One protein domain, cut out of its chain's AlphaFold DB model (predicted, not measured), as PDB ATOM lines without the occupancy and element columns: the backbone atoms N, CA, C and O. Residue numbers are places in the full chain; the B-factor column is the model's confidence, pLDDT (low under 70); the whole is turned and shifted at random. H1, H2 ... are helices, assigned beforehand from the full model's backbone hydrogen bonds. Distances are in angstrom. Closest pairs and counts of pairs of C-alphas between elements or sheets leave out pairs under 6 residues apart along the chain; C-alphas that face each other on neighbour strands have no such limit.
ATOM      1  N   HIS A 235      17.961  60.363  -4.989       68.62
ATOM      2  CA  HIS A 235      17.963  60.048  -6.409       68.62
ATOM      3  C   HIS A 235      18.012  58.533  -6.673       68.62
ATOM      4  O   HIS A 235      17.231  58.028  -7.473       68.62
ATOM      5  N   GLU A 236      18.849  57.784  -5.951       76.38
ATOM      6  CA  GLU A 236      18.899  56.317  -6.032       76.38
ATOM      7  C   GLU A 236      17.573  55.665  -5.607       76.38
ATOM      8  O   GLU A 236      17.108  54.733  -6.265       76.38
ATOM      9  N   LEU A 237      16.933  56.163  -4.543       77.88
ATOM     10  CA  LEU A 237      15.624  55.678  -4.092       77.88
ATOM     11  C   LEU A 237      14.519  55.965  -5.115       77.88
ATOM     12  O   LEU A 237      13.666  55.113  -5.350       77.88
ATOM     13  N   GLU A 238      14.534  57.142  -5.739       70.69
ATOM     14  CA  GLU A 238      13.578  57.518  -6.783       70.69
ATOM     15  C   GLU A 238      13.765  56.666  -8.050       70.69
ATOM     16  O   GLU A 238      12.779  56.188  -8.610       70.69
ATOM     17  N   ILE A 239      15.010  56.378  -8.451       72.31
ATOM     18  CA  ILE A 239      15.317  55.456  -9.561       72.31
ATOM     19  C   ILE A 239      14.823  54.038  -9.244       72.31
ATOM     20  O   ILE A 239      14.198  53.392 -10.085       72.31
ATOM     21  N   GLN A 240      15.046  53.550  -8.020       78.62
ATOM     22  CA  GLN A 240      14.541  52.242  -7.591       78.62
ATOM     23  C   GLN A 240      13.007  52.186  -7.616       78.62
ATOM     24  O   GLN A 240      12.437  51.202  -8.086       78.62
ATOM     25  N   GLN A 241      12.331  53.249  -7.170       79.62
ATOM     26  CA  GLN A 241      10.872  53.346  -7.227       79.62
ATOM     27  C   GLN A 241      10.346  53.364  -8.669       79.62
ATOM     28  O   GLN A 241       9.365  52.679  -8.959       79.62
ATOM     29  N   ALA A 242      10.998  54.097  -9.575       74.62
ATOM     30  CA  ALA A 242      10.631  54.132 -10.988       74.62
ATOM     31  C   ALA A 242      10.785  52.750 -11.647       74.62
ATOM     32  O   ALA A 242       9.855  52.277 -12.300       74.62
ATOM     33  N   ASN A 243      11.900  52.057 -11.399       80.06
ATOM     34  CA  ASN A 243      12.148  50.719 -11.943       80.06
ATOM     35  C   ASN A 243      11.147  49.678 -11.419       80.06
ATOM     36  O   ASN A 243      10.656  48.852 -12.188       80.06
ATOM     37  N   GLU A 244      10.780  49.734 -10.136       83.88
ATOM     38  CA  GLU A 244       9.731  48.869  -9.579       83.88
ATOM     39  C   GLU A 244       8.344  49.186 -10.169       83.88
ATOM     40  O   GLU A 244       7.561  48.281 -10.473       83.88
ATOM     41  N   LEU A 245       8.031  50.462 -10.414       81.50
ATOM     42  CA  LEU A 245       6.785  50.845 -11.086       81.50
ATOM     43  C   LEU A 245       6.734  50.348 -12.537       81.50
ATOM     44  O   LEU A 245       5.703  49.813 -12.941       81.50
ATOM     45  N   ILE A 246       7.827  50.454 -13.296       82.31
ATOM     46  CA  ILE A 246       7.920  49.935 -14.671       82.31
ATOM     47  C   ILE A 246       7.803  48.412 -14.676       82.31
ATOM     48  O   ILE A 246       6.997  47.857 -15.419       82.31
ATOM     49  N   LYS A 247       8.528  47.721 -13.794       85.56
ATOM     50  CA  LYS A 247       8.477  46.259 -13.668       85.56
ATOM     51  C   LYS A 247       7.079  45.756 -13.310       85.56
ATOM     52  O   LYS A 247       6.610  44.766 -13.869       85.56
ATOM     53  N   THR A 248       6.385  46.444 -12.403       86.44
ATOM     54  CA  THR A 248       5.008  46.082 -12.043       86.44
ATOM     55  C   THR A 248       3.995  46.451 -13.127       86.44
ATOM     56  O   THR A 248       3.026  45.720 -13.293       86.44
ATOM     57  N   ALA A 249       4.198  47.540 -13.873       84.88
ATOM     58  CA  ALA A 249       3.372  47.889 -15.031       84.88
ATOM     59  C   ALA A 249       3.542  46.866 -16.165       84.88
ATOM     60  O   ALA A 249       2.562  46.399 -16.731       84.88
ATOM     61  N   ARG A 250       4.782  46.452 -16.431       86.38
ATOM     62  CA  ARG A 250       5.123  45.409 -17.396       86.38
ATOM     63  C   ARG A 250       4.438  44.084 -17.056       86.38
ATOM     64  O   ARG A 250       3.776  43.506 -17.908       86.38
ATOM     65  N   LYS A 251       4.514  43.654 -15.792       86.69
ATOM     66  CA  LYS A 251       3.806  42.459 -15.313       86.69
ATOM     67  C   LYS A 251       2.285  42.577 -15.473       86.69
ATOM     68  O   LYS A 251       1.653  41.659 -15.969       86.69
ATOM     69  N   GLU A 252       1.692  43.713 -15.110       85.56
ATOM     70  CA  GLU A 252       0.246  43.913 -15.277       85.56
ATOM     71  C   GLU A 252      -0.193  43.916 -16.743       85.56
ATOM     72  O   GLU A 252      -1.305  43.489 -17.047       85.56
ATOM     73  N   LEU A 253       0.673  44.358 -17.653       83.62
ATOM     74  CA  LEU A 253       0.426  44.295 -19.087       83.62
ATOM     75  C   LEU A 253       0.513  42.847 -19.608       83.62
ATOM     76  O   LEU A 253      -0.343  42.441 -20.390       83.62
ATOM     77  N   GLN A 254       1.464  42.045 -19.107       82.56
ATOM     78  CA  GLN A 254       1.513  40.590 -19.342       82.56
ATOM     79  C   GLN A 254       0.273  39.868 -18.796       82.56
ATOM     80  O   GLN A 254      -0.216  38.927 -19.412       82.56
ATOM     81  N   ASP A 255      -0.270  40.331 -17.670       80.62
ATOM     82  CA  ASP A 255      -1.496  39.788 -17.074       80.62
ATOM     83  C   ASP A 255      -2.773  40.291 -17.796       80.62
ATOM     84  O   ASP A 255      -3.883  39.844 -17.500       80.62
ATOM     85  N   GLY A 256      -2.643  41.208 -18.767       72.69
ATOM     86  CA  GLY A 256      -3.750  41.771 -19.551       72.69
ATOM     87  C   GLY A 256      -4.561  42.860 -18.836       72.69
ATOM     88  O   GLY A 256      -5.685  43.158 -19.234       72.69
ATOM     89  N   ASN A 257      -4.024  43.469 -17.778       84.12
ATOM     90  CA  ASN A 257      -4.707  44.473 -16.963       84.12
ATOM     91  C   ASN A 257      -4.385  45.913 -17.413       84.12
ATOM     92  O   ASN A 257      -3.745  46.696 -16.705       84.12
ATOM     93  N   ILE A 258      -4.848  46.266 -18.614       80.56
ATOM     94  CA  ILE A 258      -4.535  47.530 -19.306       80.56
ATOM     95  C   ILE A 258      -4.936  48.781 -18.496       80.56
ATOM     96  O   ILE A 258      -4.200  49.771 -18.463       80.56
ATOM     97  N   SER A 259      -6.058  48.733 -17.769       79.56
ATOM     98  CA  SER A 259      -6.545  49.846 -16.936       79.56
ATOM     99  C   SER A 259      -5.576  50.227 -15.810       79.56
ATOM    100  O   SER A 259      -5.368  51.415 -15.542       79.56
ATOM    101  N   ASN A 260      -4.944  49.239 -15.170       82.88
ATOM    102  CA  ASN A 260      -3.981  49.483 -14.094       82.88
ATOM    103  C   ASN A 260      -2.658  50.044 -14.630       82.88
ATOM    104  O   ASN A 260      -2.101  50.979 -14.044       82.88
ATOM    105  N   VAL A 261      -2.212  49.563 -15.794       83.38
ATOM    106  CA  VAL A 261      -1.014  50.074 -16.477       83.38
ATOM    107  C   VAL A 261      -1.171  51.559 -16.805       83.38
ATOM    108  O   VAL A 261      -0.280  52.356 -16.511       83.38
ATOM    109  N   LYS A 262      -2.339  51.975 -17.312       82.31
ATOM    110  CA  LYS A 262      -2.643  53.388 -17.587       82.31
ATOM    111  C   LYS A 262      -2.491  54.273 -16.351       82.31
ATOM    112  O   LYS A 262      -1.863  55.331 -16.420       82.31
ATOM    113  N   HIS A 263      -3.025  53.842 -15.207       83.06
ATOM    114  CA  HIS A 263      -2.898  54.593 -13.957       83.06
ATOM    115  C   HIS A 263      -1.428  54.743 -13.525       83.06
ATOM    116  O   HIS A 263      -1.013  55.814 -13.076       83.06
ATOM    117  N   LYS A 264      -0.618  53.697 -13.720       82.25
ATOM    118  CA  LYS A 264       0.814  53.708 -13.394       82.25
ATOM    119  C   LYS A 264       1.638  54.601 -14.319       82.25
ATOM    120  O   LYS A 264       2.480  55.337 -13.812       82.25
ATOM    121  N   ILE A 265       1.361  54.626 -15.623       79.31
ATOM    122  CA  ILE A 265       2.032  55.554 -16.554       79.31
ATOM    123  C   ILE A 265       1.694  57.008 -16.214       79.31
ATOM    124  O   ILE A 265       2.586  57.855 -16.155       79.31
ATOM    125  N   VAL A 266       0.428  57.312 -15.907       81.00
ATOM    126  CA  VAL A 266       0.031  58.661 -15.464       81.00
ATOM    127  C   VAL A 266       0.765  59.057 -14.177       81.00
ATOM    128  O   VAL A 266       1.226  60.193 -14.058       81.00
ATOM    129  N   LYS A 267       0.932  58.123 -13.230       80.50
ATOM    130  CA  LYS A 267       1.704  58.345 -11.999       80.50
ATOM    131  C   LYS A 267       3.188  58.615 -12.287       80.50
ATOM    132  O   LYS A 267       3.723  59.575 -11.738       80.50
ATOM    133  N   LEU A 268       3.810  57.845 -13.185       75.81
ATOM    134  CA  LEU A 268       5.202  58.034 -13.625       75.81
ATOM    135  C   LEU A 268       5.423  59.409 -14.279       75.81
ATOM    136  O   LEU A 268       6.385  60.102 -13.945       75.81
ATOM    137  N   LYS A 269       4.495  59.857 -15.140       72.56
ATOM    138  CA  LYS A 269       4.546  61.191 -15.770       72.56
ATOM    139  C   LYS A 269       4.383  62.323 -14.763       72.56
ATOM    140  O   LYS A 269       5.157  63.277 -14.770       72.56
ATOM    141  N   LYS A 270       3.387  62.216 -13.875       74.31
ATOM    142  CA  LYS A 270       3.076  63.256 -12.881       74.31
ATOM    143  C   LYS A 270       4.234  63.498 -11.910       74.31
ATOM    144  O   LYS A 270       4.383  64.607 -11.411       74.31
ATOM    145  N   GLN A 271       5.050  62.479 -11.652       68.94
ATOM    146  CA  GLN A 271       6.205  62.576 -10.762       68.94
ATOM    147  C   GLN A 271       7.488  63.083 -11.455       68.94
ATOM    148  O   GLN A 271       8.529  63.110 -10.811       68.94
ATOM    149  N   GLN A 272       7.439  63.484 -12.738       62.19
ATOM    150  CA  GLN A 272       8.603  63.919 -13.539       62.19
ATOM    151  C   GLN A 272       9.786  62.925 -13.536       62.19
ATOM    152  O   GLN A 272      10.916  63.280 -13.872       62.19
ATOM    153  N   MET A 273       9.532  61.654 -13.206       59.47
ATOM    154  CA  MET A 273      10.558  60.608 -13.143       59.47
ATOM    155  C   MET A 273      11.042  60.182 -14.538       59.47
ATOM    156  O   MET A 273      12.101  59.577 -14.656       59.47
ATOM    157  N   GLY A 274      10.299  60.532 -15.597       52.41
ATOM    158  CA  GLY A 274      10.629  60.189 -16.983       52.41
ATOM    159  C   GLY A 274      11.936  60.803 -17.490       52.41
ATOM    160  O   GLY A 274      12.634  60.161 -18.254       52.41
ATOM    161  N   ASN A 275      12.342  61.986 -17.022       53.19
ATOM    162  CA  ASN A 275      13.511  62.694 -17.575       53.19
ATOM    163  C   ASN A 275      14.862  62.263 -16.971       53.19
ATOM    164  O   ASN A 275      15.873  62.918 -17.217       53.19
ATOM    165  N   ARG A 276      14.891  61.242 -16.106       56.84
ATOM    166  CA  ARG A 276      16.036  60.991 -15.209       56.84
ATOM    167  C   ARG A 276      16.561  59.551 -15.215       56.84
ATOM    168  O   ARG A 276      17.326  59.201 -14.322       56.84
ATOM    169  N   VAL A 277      16.164  58.718 -16.183       53.31
ATOM    170  CA  VAL A 277      16.500  57.283 -16.194       53.31
ATOM    171  C   VAL A 277      16.809  56.788 -17.610       53.31
ATOM    172  O   VAL A 277      16.164  57.210 -18.568       53.31
ATOM    173  N   ASP A 278      17.689  55.788 -17.706       55.88
ATOM    174  CA  ASP A 278      17.880  54.888 -18.860       55.88
ATOM    175  C   ASP A 278      16.583  54.152 -19.301       55.88
ATOM    176  O   ASP A 278      16.572  53.436 -20.293       55.88
ATOM    177  N   ALA A 279      15.466  54.340 -18.584       62.56
ATOM    178  CA  ALA A 279      14.158  53.723 -18.813       62.56
ATOM    179  C   ALA A 279      13.191  54.586 -19.654       62.56
ATOM    180  O   ALA A 279      12.003  54.274 -19.756       62.56
ATOM    181  N   LEU A 280      13.673  55.683 -20.252       67.38
ATOM    182  CA  LEU A 280      12.905  56.492 -21.212       67.38
ATOM    183  C   LEU A 280      12.361  55.644 -22.373       67.38
ATOM    184  O   LEU A 280      11.221  55.830 -22.799       67.38
ATOM    185  N   GLU A 281      13.161  54.685 -22.843       71.75
ATOM    186  CA  GLU A 281      12.787  53.754 -23.909       71.75
ATOM    187  C   GLU A 281      11.669  52.793 -23.465       71.75
ATOM    188  O   GLU A 281      10.687  52.611 -24.187       71.75
ATOM    189  N   ASP A 282      11.740  52.271 -22.235       76.25
ATOM    190  CA  ASP A 282      10.711  51.398 -21.652       76.25
ATOM    191  C   ASP A 282       9.380  52.136 -21.433       76.25
ATOM    192  O   ASP A 282       8.306  51.593 -21.704       76.25
ATOM    193  N   ILE A 283       9.426  53.393 -20.977       76.31
ATOM    194  CA  ILE A 283       8.226  54.226 -20.796       76.31
ATOM    195  C   ILE A 283       7.586  54.543 -22.154       76.31
ATOM    196  O   ILE A 283       6.375  54.385 -22.312       76.31
ATOM    197  N   SER A 284       8.389  54.932 -23.150       77.25
ATOM    198  CA  SER A 284       7.918  55.173 -24.521       77.25
ATOM    199  C   SER A 284       7.286  53.918 -25.138       77.25
ATOM    200  O   SER A 284       6.249  53.983 -25.808       77.25
ATOM    201  N   THR A 285       7.873  52.755 -24.861       80.69
ATOM    202  CA  THR A 285       7.363  51.460 -25.315       80.69
ATOM    203  C   THR A 285       6.022  51.124 -24.662       80.69
ATOM    204  O   THR A 285       5.060  50.811 -25.368       80.69
ATOM    205  N   LEU A 286       5.903  51.273 -23.339       82.06
ATOM    206  CA  LEU A 286       4.640  51.095 -22.613       82.06
ATOM    207  C   LEU A 286       3.533  52.019 -23.137       82.06
ATOM    208  O   LEU A 286       2.389  51.593 -23.290       82.06
ATOM    209  N   GLU A 287       3.857  53.275 -23.436       79.81
ATOM    210  CA  GLU A 287       2.906  54.233 -24.005       79.81
ATOM    211  C   GLU A 287       2.447  53.845 -25.406       79.81
ATOM    212  O   GLU A 287       1.257  53.936 -25.714       79.81
ATOM    213  N   SER A 288       3.372  53.384 -26.244       79.50
ATOM    214  CA  SER A 288       3.064  52.923 -27.599       79.50
ATOM    215  C   SER A 288       2.126  51.714 -27.561       79.50
ATOM    216  O   SER A 288       1.116  51.691 -28.266       79.50
ATOM    217  N   LEU A 289       2.392  50.759 -26.664       84.31
ATOM    218  CA  LEU A 289       1.545  49.588 -26.440       84.31
ATOM    219  C   LEU A 289       0.167  49.953 -25.865       84.31
ATOM    220  O   LEU A 289      -0.846  49.427 -26.318       84.31
ATOM    221  N   LEU A 290       0.078  50.898 -24.925       83.62
ATOM    222  CA  LEU A 290      -1.225  51.378 -24.447       83.62
ATOM    223  C   LEU A 290      -2.014  52.110 -25.533       83.62
ATOM    224  O   LEU A 290      -3.227  51.956 -25.622       83.62
ATOM    225  N   THR A 291      -1.344  52.904 -26.362       79.94
ATOM    226  CA  THR A 291      -1.997  53.635 -27.459       79.94
ATOM    227  C   THR A 291      -2.592  52.665 -28.480       79.94
ATOM    228  O   THR A 291      -3.681  52.921 -28.996       79.94
ATOM    229  N   LEU A 292      -1.910  51.538 -28.719       78.81
ATOM    230  CA  LEU A 292      -2.407  50.422 -29.520       78.81
ATOM    231  C   LEU A 292      -3.621  49.751 -28.860       78.81
ATOM    232  O   LEU A 292      -4.641  49.566 -29.516       78.81
ATOM    233  N   ALA A 293      -3.558  49.462 -27.557       81.75
ATOM    234  CA  ALA A 293      -4.697  48.916 -26.811       81.75
ATOM    235  C   ALA A 293      -5.932  49.841 -26.840       81.75
ATOM    236  O   ALA A 293      -7.059  49.362 -26.759       81.75
ATOM    237  N   GLU A 294      -5.731  51.159 -26.937       80.31
ATOM    238  CA  GLU A 294      -6.794  52.173 -26.981       80.31
ATOM    239  C   GLU A 294      -7.244  52.552 -28.406       80.31
ATOM    240  O   GLU A 294      -8.170  53.349 -28.547       80.31
ATOM    241  N   GLY A 295      -6.591  52.036 -29.454       72.31
ATOM    242  CA  GLY A 295      -6.929  52.307 -30.858       72.31
ATOM    243  C   GLY A 295      -6.683  53.735 -31.353       72.31
ATOM    244  O   GLY A 295      -7.274  54.170 -32.335       72.31
ATOM    245  N   LYS A 296      -5.809  54.497 -30.685       70.19
ATOM    246  CA  LYS A 296      -5.634  55.940 -30.950       70.19
ATOM    247  C   LYS A 296      -4.579  56.295 -32.000       70.19
ATOM    248  O   LYS A 296      -4.536  57.448 -32.426       70.19
ATOM    249  N   ARG A 297      -3.708  55.363 -32.408       58.94
ATOM    250  CA  ARG A 297      -2.723  55.568 -33.489       58.94
ATOM    251  C   ARG A 297      -2.431  54.266 -34.248       58.94
ATOM    252  O   ARG A 297      -2.287  53.233 -33.595       58.94
ATOM    253  N   PRO A 298      -2.244  54.315 -35.581       52.03
ATOM    254  CA  PRO A 298      -1.606  53.232 -36.326       52.03
ATOM    255  C   PRO A 298      -0.117  53.137 -35.947       52.03
ATOM    256  O   PRO A 298       0.553  54.158 -35.769       52.03
ATOM    257  N   LEU A 299       0.388  51.913 -35.770       53.56
ATOM    258  CA  LEU A 299       1.771  51.638 -35.365       53.56
ATOM    259  C   LEU A 299       2.790  52.140 -36.405       53.56
ATOM    260  O   LEU A 299       2.533  52.042 -37.607       53.56
ATOM    261  N   PRO A 300       3.980  52.598 -35.977       47.97
ATOM    262  CA  PRO A 300       5.121  52.708 -36.873       47.97
ATOM    263  C   PRO A 300       5.543  51.297 -37.346       47.97
ATOM    264  O   PRO A 300       5.735  50.410 -36.514       47.97
ATOM    265  N   PRO A 301       5.701  51.064 -38.661       44.41
ATOM    266  CA  PRO A 301       5.977  49.740 -39.233       44.41
ATOM    267  C   PRO A 301       7.401  49.207 -38.982       44.41
ATOM    268  O   PRO A 301       7.680  48.049 -39.282       44.41
ATOM    269  N   SER A 302       8.318  50.007 -38.430       47.28
ATOM    270  CA  SER A 302       9.692  49.579 -38.136       47.28
ATOM    271  C   SER A 302       9.862  49.209 -36.658       47.28
ATOM    272  O   SER A 302       9.790  50.089 -35.799       47.28
ATOM    273  N   GLY A 303      10.154  47.938 -36.362       55.22
ATOM    274  CA  GLY A 303      10.581  47.502 -35.021       55.22
ATOM    275  C   GLY A 303       9.467  47.073 -34.057       55.22
ATOM    276  O   GLY A 303       9.667  47.140 -32.848       55.22
ATOM    277  N   PHE A 304       8.306  46.640 -34.563       62.06
ATOM    278  CA  PHE A 304       7.241  46.033 -33.756       62.06
ATOM    279  C   PHE A 304       7.227  44.494 -33.915       62.06
ATOM    280  O   PHE A 304       7.235  44.024 -35.054       62.06
ATOM    281  N   PRO A 305       7.153  43.704 -32.825       62.72
ATOM    282  CA  PRO A 305       7.235  44.133 -31.429       62.72
ATOM    283  C   PRO A 305       8.637  44.659 -31.060       62.72
ATOM    284  O   PRO A 305       9.628  44.190 -31.623       62.72
ATOM    285  N   PRO A 306       8.739  45.595 -30.099       72.56
ATOM    286  CA  PRO A 306      10.022  46.009 -29.543       72.56
ATOM    287  C   PRO A 306      10.764  44.796 -28.966       72.56
ATOM    288  O   PRO A 306      10.159  43.955 -28.296       72.56
ATOM    289  N   SER A 307      12.072  44.704 -29.216       74.62
ATOM    290  CA  SER A 307      12.892  43.581 -28.743       74.62
ATOM    291  C   SER A 307      12.829  43.470 -27.218       74.62
ATOM    292  O   SER A 307      13.102  44.435 -26.506       74.62
ATOM    293  N   GLY A 308      12.498  42.286 -26.707       78.50
ATOM    294  CA  GLY A 308      12.334  42.046 -25.276       78.50
ATOM    295  C   GLY A 308      10.982  42.477 -24.698       78.50
ATOM    296  O   GLY A 308      10.844  42.420 -23.478       78.50
ATOM    297  N   TRP A 309      10.011  42.892 -25.521       85.12
ATOM    298  CA  TRP A 309       8.630  43.254 -25.145       85.12
ATOM    299  C   TRP A 309       7.573  42.375 -25.842       85.12
ATOM    300  O   TRP A 309       6.409  42.754 -25.990       85.12
ATOM    301  N   GLU A 310       7.965  41.196 -26.321       86.06
ATOM    302  CA  GLU A 310       7.129  40.359 -27.177       86.06
ATOM    303  C   GLU A 310       5.893  39.825 -26.429       86.06
ATOM    304  O   GLU A 310       4.787  39.834 -26.965       86.06
ATOM    305  N   ASN A 311       6.028  39.407 -25.167       86.12
ATOM    306  CA  ASN A 311       4.883  38.899 -24.395       86.12
ATOM    307  C   ASN A 311       3.851  40.000 -24.132       86.12
ATOM    308  O   ASN A 311       2.649  39.800 -24.269       86.12
ATOM    309  N   GLU A 312       4.342  41.176 -23.774       88.19
ATOM    310  CA  GLU A 312       3.571  42.376 -23.511       88.19
ATOM    311  C   GLU A 312       2.782  42.826 -24.743       88.19
ATOM    312  O   GLU A 312       1.577  43.075 -24.667       88.19
ATOM    313  N   ALA A 313       3.453  42.880 -25.894       86.62
ATOM    314  CA  ALA A 313       2.841  43.266 -27.154       86.62
ATOM    315  C   ALA A 313       1.792  42.245 -27.627       86.62
ATOM    316  O   ALA A 313       0.717  42.650 -28.070       86.62
ATOM    317  N   ALA A 314       2.043  40.941 -27.460       86.62
ATOM    318  CA  ALA A 314       1.061  39.898 -27.767       86.62
ATOM    319  C   ALA A 314      -0.213  40.037 -26.918       86.62
ATOM    320  O   ALA A 314      -1.324  39.962 -27.440       86.62
ATOM    321  N   MET A 315      -0.073  40.297 -25.616       87.44
ATOM    322  CA  MET A 315      -1.220  40.466 -24.716       87.44
ATOM    323  C   MET A 315      -2.027  41.729 -25.029       87.44
ATOM    324  O   MET A 315      -3.255  41.714 -24.949       87.44
ATOM    325  N   VAL A 316      -1.356  42.803 -25.443       87.00
ATOM    326  CA  VAL A 316      -2.007  44.033 -25.911       87.00
ATOM    327  C   VAL A 316      -2.772  43.817 -27.212       87.00
ATOM    328  O   VAL A 316      -3.897  44.297 -27.328       87.00
ATOM    329  N   LEU A 317      -2.207  43.080 -28.171       85.75
ATOM    330  CA  LEU A 317      -2.905  42.739 -29.412       85.75
ATOM    331  C   LEU A 317      -4.130  41.865 -29.146       85.75
ATOM    332  O   LEU A 317      -5.194  42.138 -29.694       85.75
ATOM    333  N   ALA A 318      -4.009  40.868 -28.266       86.94
ATOM    334  CA  ALA A 318      -5.142  40.045 -27.853       86.94
ATOM    335  C   ALA A 318      -6.233  40.890 -27.168       86.94
ATOM    336  O   ALA A 318      -7.411  40.760 -27.488       86.94
ATOM    337  N   TYR A 319      -5.848  41.819 -26.289       86.69
ATOM    338  CA  TYR A 319      -6.785  42.747 -25.656       86.69
ATOM    339  C   TYR A 319      -7.480  43.661 -26.676       86.69
ATOM    340  O   TYR A 319      -8.702  43.807 -26.639       86.69
ATOM    341  N   ALA A 320      -6.725  44.253 -27.607       84.44
ATOM    342  CA  ALA A 320      -7.283  45.065 -28.683       84.44
ATOM    343  C   ALA A 320      -8.241  44.236 -29.553       84.44
ATOM    344  O   ALA A 320      -9.289  44.724 -29.960       84.44
ATOM    345  N   ALA A 321      -7.939  42.960 -29.785       82.56
ATOM    346  CA  ALA A 321      -8.789  42.057 -30.555       82.56
ATOM    347  C   ALA A 321     -10.105  41.739 -29.842       82.56
ATOM    348  O   ALA A 321     -11.168  41.754 -30.464       82.56
ATOM    349  N   GLU A 322     -10.049  41.547 -28.526       83.06
ATOM    350  CA  GLU A 322     -11.219  41.334 -27.673       83.06
ATOM    351  C   GLU A 322     -12.136  42.578 -27.623       83.06
ATOM    352  O   GLU A 322     -13.359  42.438 -27.594       83.06
ATOM    353  N   HIS A 323     -11.571  43.793 -27.650       80.94
ATOM    354  CA  HIS A 323     -12.315  45.049 -27.431       80.94
ATOM    355  C   HIS A 323     -12.588  45.862 -28.710       80.94
ATOM    356  O   HIS A 323     -13.316  46.852 -28.655       80.94
ATOM    357  N   LYS A 324     -12.012  45.453 -29.847       73.25
ATOM    358  CA  LYS A 324     -12.152  46.053 -31.188       73.25
ATOM    359  C   LYS A 324     -12.034  47.594 -31.247       73.25
ATOM    360  O   LYS A 324     -12.886  48.239 -31.853       73.25
ATOM    361  N   PRO A 325     -10.997  48.223 -30.659       62.97
ATOM    362  CA  PRO A 325     -10.808  49.671 -30.739       62.97
ATOM    363  C   PRO A 325     -10.152  50.123 -32.062       62.97
ATOM    364  O   PRO A 325     -10.033  51.320 -32.298       62.97
ATOM    365  N   ILE A 326      -9.703  49.182 -32.903       67.56
ATOM    366  CA  ILE A 326      -9.040  49.385 -34.204       67.56
ATOM    367  C   ILE A 326      -9.821  48.599 -35.267       67.56
ATOM    368  O   ILE A 326     -10.430  47.579 -34.938       67.56
ATOM    369  N   GLU A 327      -9.775  49.044 -36.528       67.88
ATOM    370  CA  GLU A 327     -10.266  48.279 -37.684       67.88
ATOM    371  C   GLU A 327      -9.758  46.829 -37.661       67.88
ATOM    372  O   GLU A 327      -8.569  46.560 -37.443       67.88
ATOM    373  N   VAL A 328     -10.675  45.886 -37.884       65.25
ATOM    374  CA  VAL A 328     -10.434  44.445 -37.740       65.25
ATOM    375  C   VAL A 328      -9.326  43.977 -38.686       65.25
ATOM    376  O   VAL A 328      -8.472  43.188 -38.290       65.25
ATOM    377  N   GLU A 329      -9.283  44.510 -39.904       57.41
ATOM    378  CA  GLU A 329      -8.292  44.195 -40.933       57.41
ATOM    379  C   GLU A 329      -6.877  44.585 -40.495       57.41
ATOM    380  O   GLU A 329      -5.939  43.792 -40.618       57.41
ATOM    381  N   THR A 330      -6.730  45.787 -39.934       62.53
ATOM    382  CA  THR A 330      -5.451  46.299 -39.423       62.53
ATOM    383  C   THR A 330      -4.959  45.441 -38.261       62.53
ATOM    384  O   THR A 330      -3.782  45.089 -38.180       62.53
ATOM    385  N   LEU A 331      -5.869  45.051 -37.372       68.94
ATOM    386  CA  LEU A 331      -5.537  44.238 -36.213       68.94
ATOM    387  C   LEU A 331      -5.163  42.801 -36.590       68.94
ATOM    388  O   LEU A 331      -4.189  42.262 -36.069       68.94
ATOM    389  N   LEU A 332      -5.872  42.207 -37.551       65.88
ATOM    390  CA  LEU A 332      -5.519  40.911 -38.126       65.88
ATOM    391  C   LEU A 332      -4.146  40.948 -38.802       65.88
ATOM    392  O   LEU A 332      -3.364  40.015 -38.631       65.88
ATOM    393  N   ALA A 333      -3.822  42.015 -39.538       62.66
ATOM    394  CA  ALA A 333      -2.503  42.171 -40.145       62.66
ATOM    395  C   ALA A 333      -1.383  42.205 -39.088       62.66
ATOM    396  O   ALA A 333      -0.358  41.545 -39.259       62.66
ATOM    397  N   LEU A 334      -1.599  42.907 -37.970       69.94
ATOM    398  CA  LEU A 334      -0.641  42.990 -36.862       69.94
ATOM    399  C   LEU A 334      -0.465  41.663 -36.120       69.94
ATOM    400  O   LEU A 334       0.663  41.288 -35.809       69.94
ATOM    401  N   ILE A 335      -1.560  40.946 -35.857       74.75
ATOM    402  CA  ILE A 335      -1.522  39.625 -35.214       74.75
ATOM    403  C   ILE A 335      -0.768  38.624 -36.096       74.75
ATOM    404  O   ILE A 335       0.073  37.878 -35.602       74.75
ATOM    405  N   ARG A 336      -1.008  38.654 -37.412       65.38
ATOM    406  CA  ARG A 336      -0.336  37.771 -38.378       65.38
ATOM    407  C   ARG A 336       1.151  38.058 -38.535       65.38
ATOM    408  O   ARG A 336       1.911  37.133 -38.782       65.38
ATOM    409  N   ALA A 337       1.562  39.318 -38.409       62.72
ATOM    410  CA  ALA A 337       2.968  39.710 -38.476       62.72
ATOM    411  C   ALA A 337       3.742  39.418 -37.173       62.72
ATOM    412  O   ALA A 337       4.948  39.663 -37.106       62.72
ATOM    413  N   PHE A 338       3.069  38.931 -36.126       72.81
ATOM    414  CA  PHE A 338       3.646  38.802 -34.795       72.81
ATOM    415  C   PHE A 338       4.516  37.534 -34.639       72.81
ATOM    416  O   PHE A 338       4.043  36.431 -34.924       72.81
ATOM    417  N   PRO A 339       5.761  37.629 -34.125       71.31
ATOM    418  CA  PRO A 339       6.659  36.480 -33.971       71.31
ATOM    419  C   PRO A 339       6.240  35.577 -32.796       71.31
ATOM    420  O   PRO A 339       6.705  35.726 -31.662       71.31
ATOM    421  N   LEU A 340       5.342  34.622 -33.065       72.75
ATOM    422  CA  LEU A 340       4.792  33.696 -32.063       72.75
ATOM    423  C   LEU A 340       5.856  32.833 -31.365       72.75
ATOM    424  O   LEU A 340       5.674  32.440 -30.220       72.75
ATOM    425  N   ASP A 341       6.974  32.537 -32.024       72.19
ATOM    426  CA  ASP A 341       8.071  31.727 -31.483       72.19
ATOM    427  C   ASP A 341       8.813  32.397 -30.314       72.19
ATOM    428  O   ASP A 341       9.462  31.712 -29.523       72.19
ATOM    429  N   ARG A 342       8.691  33.723 -30.176       74.25
ATOM    430  CA  ARG A 342       9.373  34.522 -29.143       74.25
ATOM    431  C   ARG A 342       8.517  34.818 -27.917       74.25
ATOM    432  O   ARG A 342       8.983  35.475 -26.988       74.25
ATOM    433  N   VAL A 343       7.277  34.340 -27.897       81.94
ATOM    434  CA  VAL A 343       6.337  34.563 -26.794       81.94
ATOM    435  C   VAL A 343       6.024  33.288 -26.033       81.94
ATOM    436  O   VAL A 343       6.144  32.178 -26.542       81.94
ATOM    437  N   SER A 344       5.620  33.464 -24.780       84.62
ATOM    438  CA  SER A 344       5.171  32.395 -23.892       84.62
ATOM    439  C   SER A 344       3.942  31.674 -24.447       84.62
ATOM    440  O   SER A 344       3.104  32.270 -25.122       84.62
ATOM    441  N   GLU A 345       3.792  30.393 -24.109       83.06
ATOM    442  CA  GLU A 345       2.662  29.553 -24.537       83.06
ATOM    443  C   GLU A 345       1.296  30.163 -24.165       83.06
ATOM    444  O   GLU A 345       0.343  30.113 -24.945       83.06
ATOM    445  N   GLN A 346       1.215  30.825 -23.008       84.25
ATOM    446  CA  GLN A 346       0.020  31.542 -22.565       84.25
ATOM    447  C   GLN A 346      -0.339  32.706 -23.504       84.25
ATOM    448  O   GLN A 346      -1.497  32.838 -23.903       84.25
ATOM    449  N   ALA A 347       0.644  33.527 -23.882       83.00
ATOM    450  CA  ALA A 347       0.441  34.641 -24.803       83.00
ATOM    451  C   ALA A 347       0.100  34.146 -26.221       83.00
ATOM    452  O   ALA A 347      -0.809  34.687 -26.847       83.00
ATOM    453  N   GLN A 348       0.748  33.071 -26.691       83.62
ATOM    454  CA  GLN A 348       0.420  32.427 -27.973       83.62
ATOM    455  C   GLN A 348      -1.035  31.954 -28.009       83.62
ATOM    456  O   GLN A 348      -1.759  32.236 -28.963       83.62
ATOM    457  N   THR A 349      -1.472  31.259 -26.955       83.56
ATOM    458  CA  THR A 349      -2.831  30.712 -26.859       83.56
ATOM    459  C   THR A 349      -3.866  31.832 -26.892       83.56
ATOM    460  O   THR A 349      -4.836  31.760 -27.644       83.56
ATOM    461  N   ARG A 350      -3.642  32.902 -26.119       84.31
ATOM    462  CA  ARG A 350      -4.576  34.029 -26.060       84.31
ATOM    463  C   ARG A 350      -4.629  34.808 -27.374       84.31
ATOM    464  O   ARG A 350      -5.719  35.156 -27.812       84.31
ATOM    465  N   LEU A 351      -3.484  35.033 -28.018       84.19
ATOM    466  CA  LEU A 351      -3.418  35.712 -29.313       84.19
ATOM    467  C   LEU A 351      -4.113  34.898 -30.415       84.19
ATOM    468  O   LEU A 351      -4.868  35.462 -31.198       84.19
ATOM    469  N   THR A 352      -3.930  33.574 -30.415       81.00
ATOM    470  CA  THR A 352      -4.601  32.658 -31.355       81.00
ATOM    471  C   THR A 352      -6.118  32.676 -31.148       81.00
ATOM    472  O   THR A 352      -6.869  32.853 -32.101       81.00
ATOM    473  N   HIS A 353      -6.585  32.582 -29.901       82.06
ATOM    474  CA  HIS A 353      -8.014  32.668 -29.583       82.06
ATOM    475  C   HIS A 353      -8.613  34.032 -29.972       82.06
ATOM    476  O   HIS A 353      -9.747  34.122 -30.447       82.06
ATOM    477  N   ALA A 354      -7.854  35.113 -29.792       81.19
ATOM    478  CA  ALA A 354      -8.280  36.447 -30.184       81.19
ATOM    479  C   ALA A 354      -8.349  36.609 -31.717       81.19
ATOM    480  O   ALA A 354      -9.302  37.199 -32.224       81.19
ATOM    481  N   GLU A 355      -7.405  36.024 -32.462       77.88
ATOM    482  CA  GLU A 355      -7.456  35.937 -33.929       77.88
ATOM    483  C   GLU A 355      -8.702  35.172 -34.403       77.88
ATOM    484  O   GLU A 355      -9.412  35.623 -35.307       77.88
ATOM    485  N   GLU A 356      -9.008  34.039 -33.766       71.62
ATOM    486  CA  GLU A 356     -10.198  33.234 -34.059       71.62
ATOM    487  C   GLU A 356     -11.498  34.021 -33.836       71.62
ATOM    488  O   GLU A 356     -12.419  33.927 -34.652       71.62
ATOM    489  N   GLY A 357     -11.559  34.831 -32.773       72.81
ATOM    490  CA  GLY A 357     -12.711  35.672 -32.442       72.81
ATOM    491  C   GLY A 357     -12.895  36.901 -33.344       72.81
ATOM    492  O   GLY A 357     -14.017  37.394 -33.486       72.81
ATOM    493  N   LEU A 358     -11.828  37.397 -33.977       67.19
ATOM    494  CA  LEU A 358     -11.893  38.542 -34.893       67.19
ATOM    495  C   LEU A 358     -12.476  38.197 -36.264       67.19
ATOM    496  O   LEU A 358     -12.973  39.083 -36.956       67.19
ATOM    497  N   SER A 359     -12.430  36.932 -36.681       56.19
ATOM    498  CA  SER A 359     -12.973  36.504 -37.976       56.19
ATOM    499  C   SER A 359     -13.508  35.074 -37.938       56.19
ATOM    500  O   SER A 359     -12.946  34.178 -38.583       56.19
TER     501      SER A 359
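This is residues 235 to 359 of the 717 residues of an uncharacterized protein of Calditrichaeota bacterium (UniProt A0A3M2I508). Two groups of three helices follow each other along one long axis: H1, H2 and H4 side by side at one end, with short H3 near the start of H1, and H5, H6 and H7 in a triangle at the other. H5 joins the groups, packing on H1 and H4. The printed part has 125 residues, all helix in class, with seven named helices, H1 to H7, and no named strand. It is compact, with a radius of gyration of the C-alphas of 14.7 A, yet elongated, spanning 50 by 28 by 26 A.

H1, residues 235 to 254, begins at C-alpha 235 (17.963, 60.048, -6.409) and is 28.6 A long. H2 is residues 258 to 270, 18.6 A, and H3 residues 273 to 276. H4, residues 280 to 293, and H5, residues 310 to 323, are 20.0 A each. H6 is residues 328 to 336, 12.1 A. H7, residues 345 to 358, 20.0 A, ends at C-alpha 358 (-11.893, 38.542, -34.893).

H1, H2 and H4 form an up and down bundle, each running against the one before. H1 and H2, a hairpin, touch at Ala 249 and Val 261, their closest C-alphas, 5.1 A apart. H1 touches H3 with residues 238 to 242 alone, closest C-alphas Ala 242 and Met 273, 6.8 A. H5 touches H7 at a shallow tilt of 28 degrees, the same way, closest C-alphas Ala 318 and Leu 351, 4.9 A. Every O i to N i+4 pair is within hydrogen-bond range in H1, H2, H4, H5, H6 and H7; H3 is too short for one.

The C-alphas of His 235 and Ser 359, the two farthest apart, are 50.1 A apart. The printed part has no cut. The link from H4 to H5, residues 294 to 309, is long. The mean pLDDT of the printed part is 74.9; 34 residues are under 70, among them 271 to 280, 297 to 305 and 325 to 334.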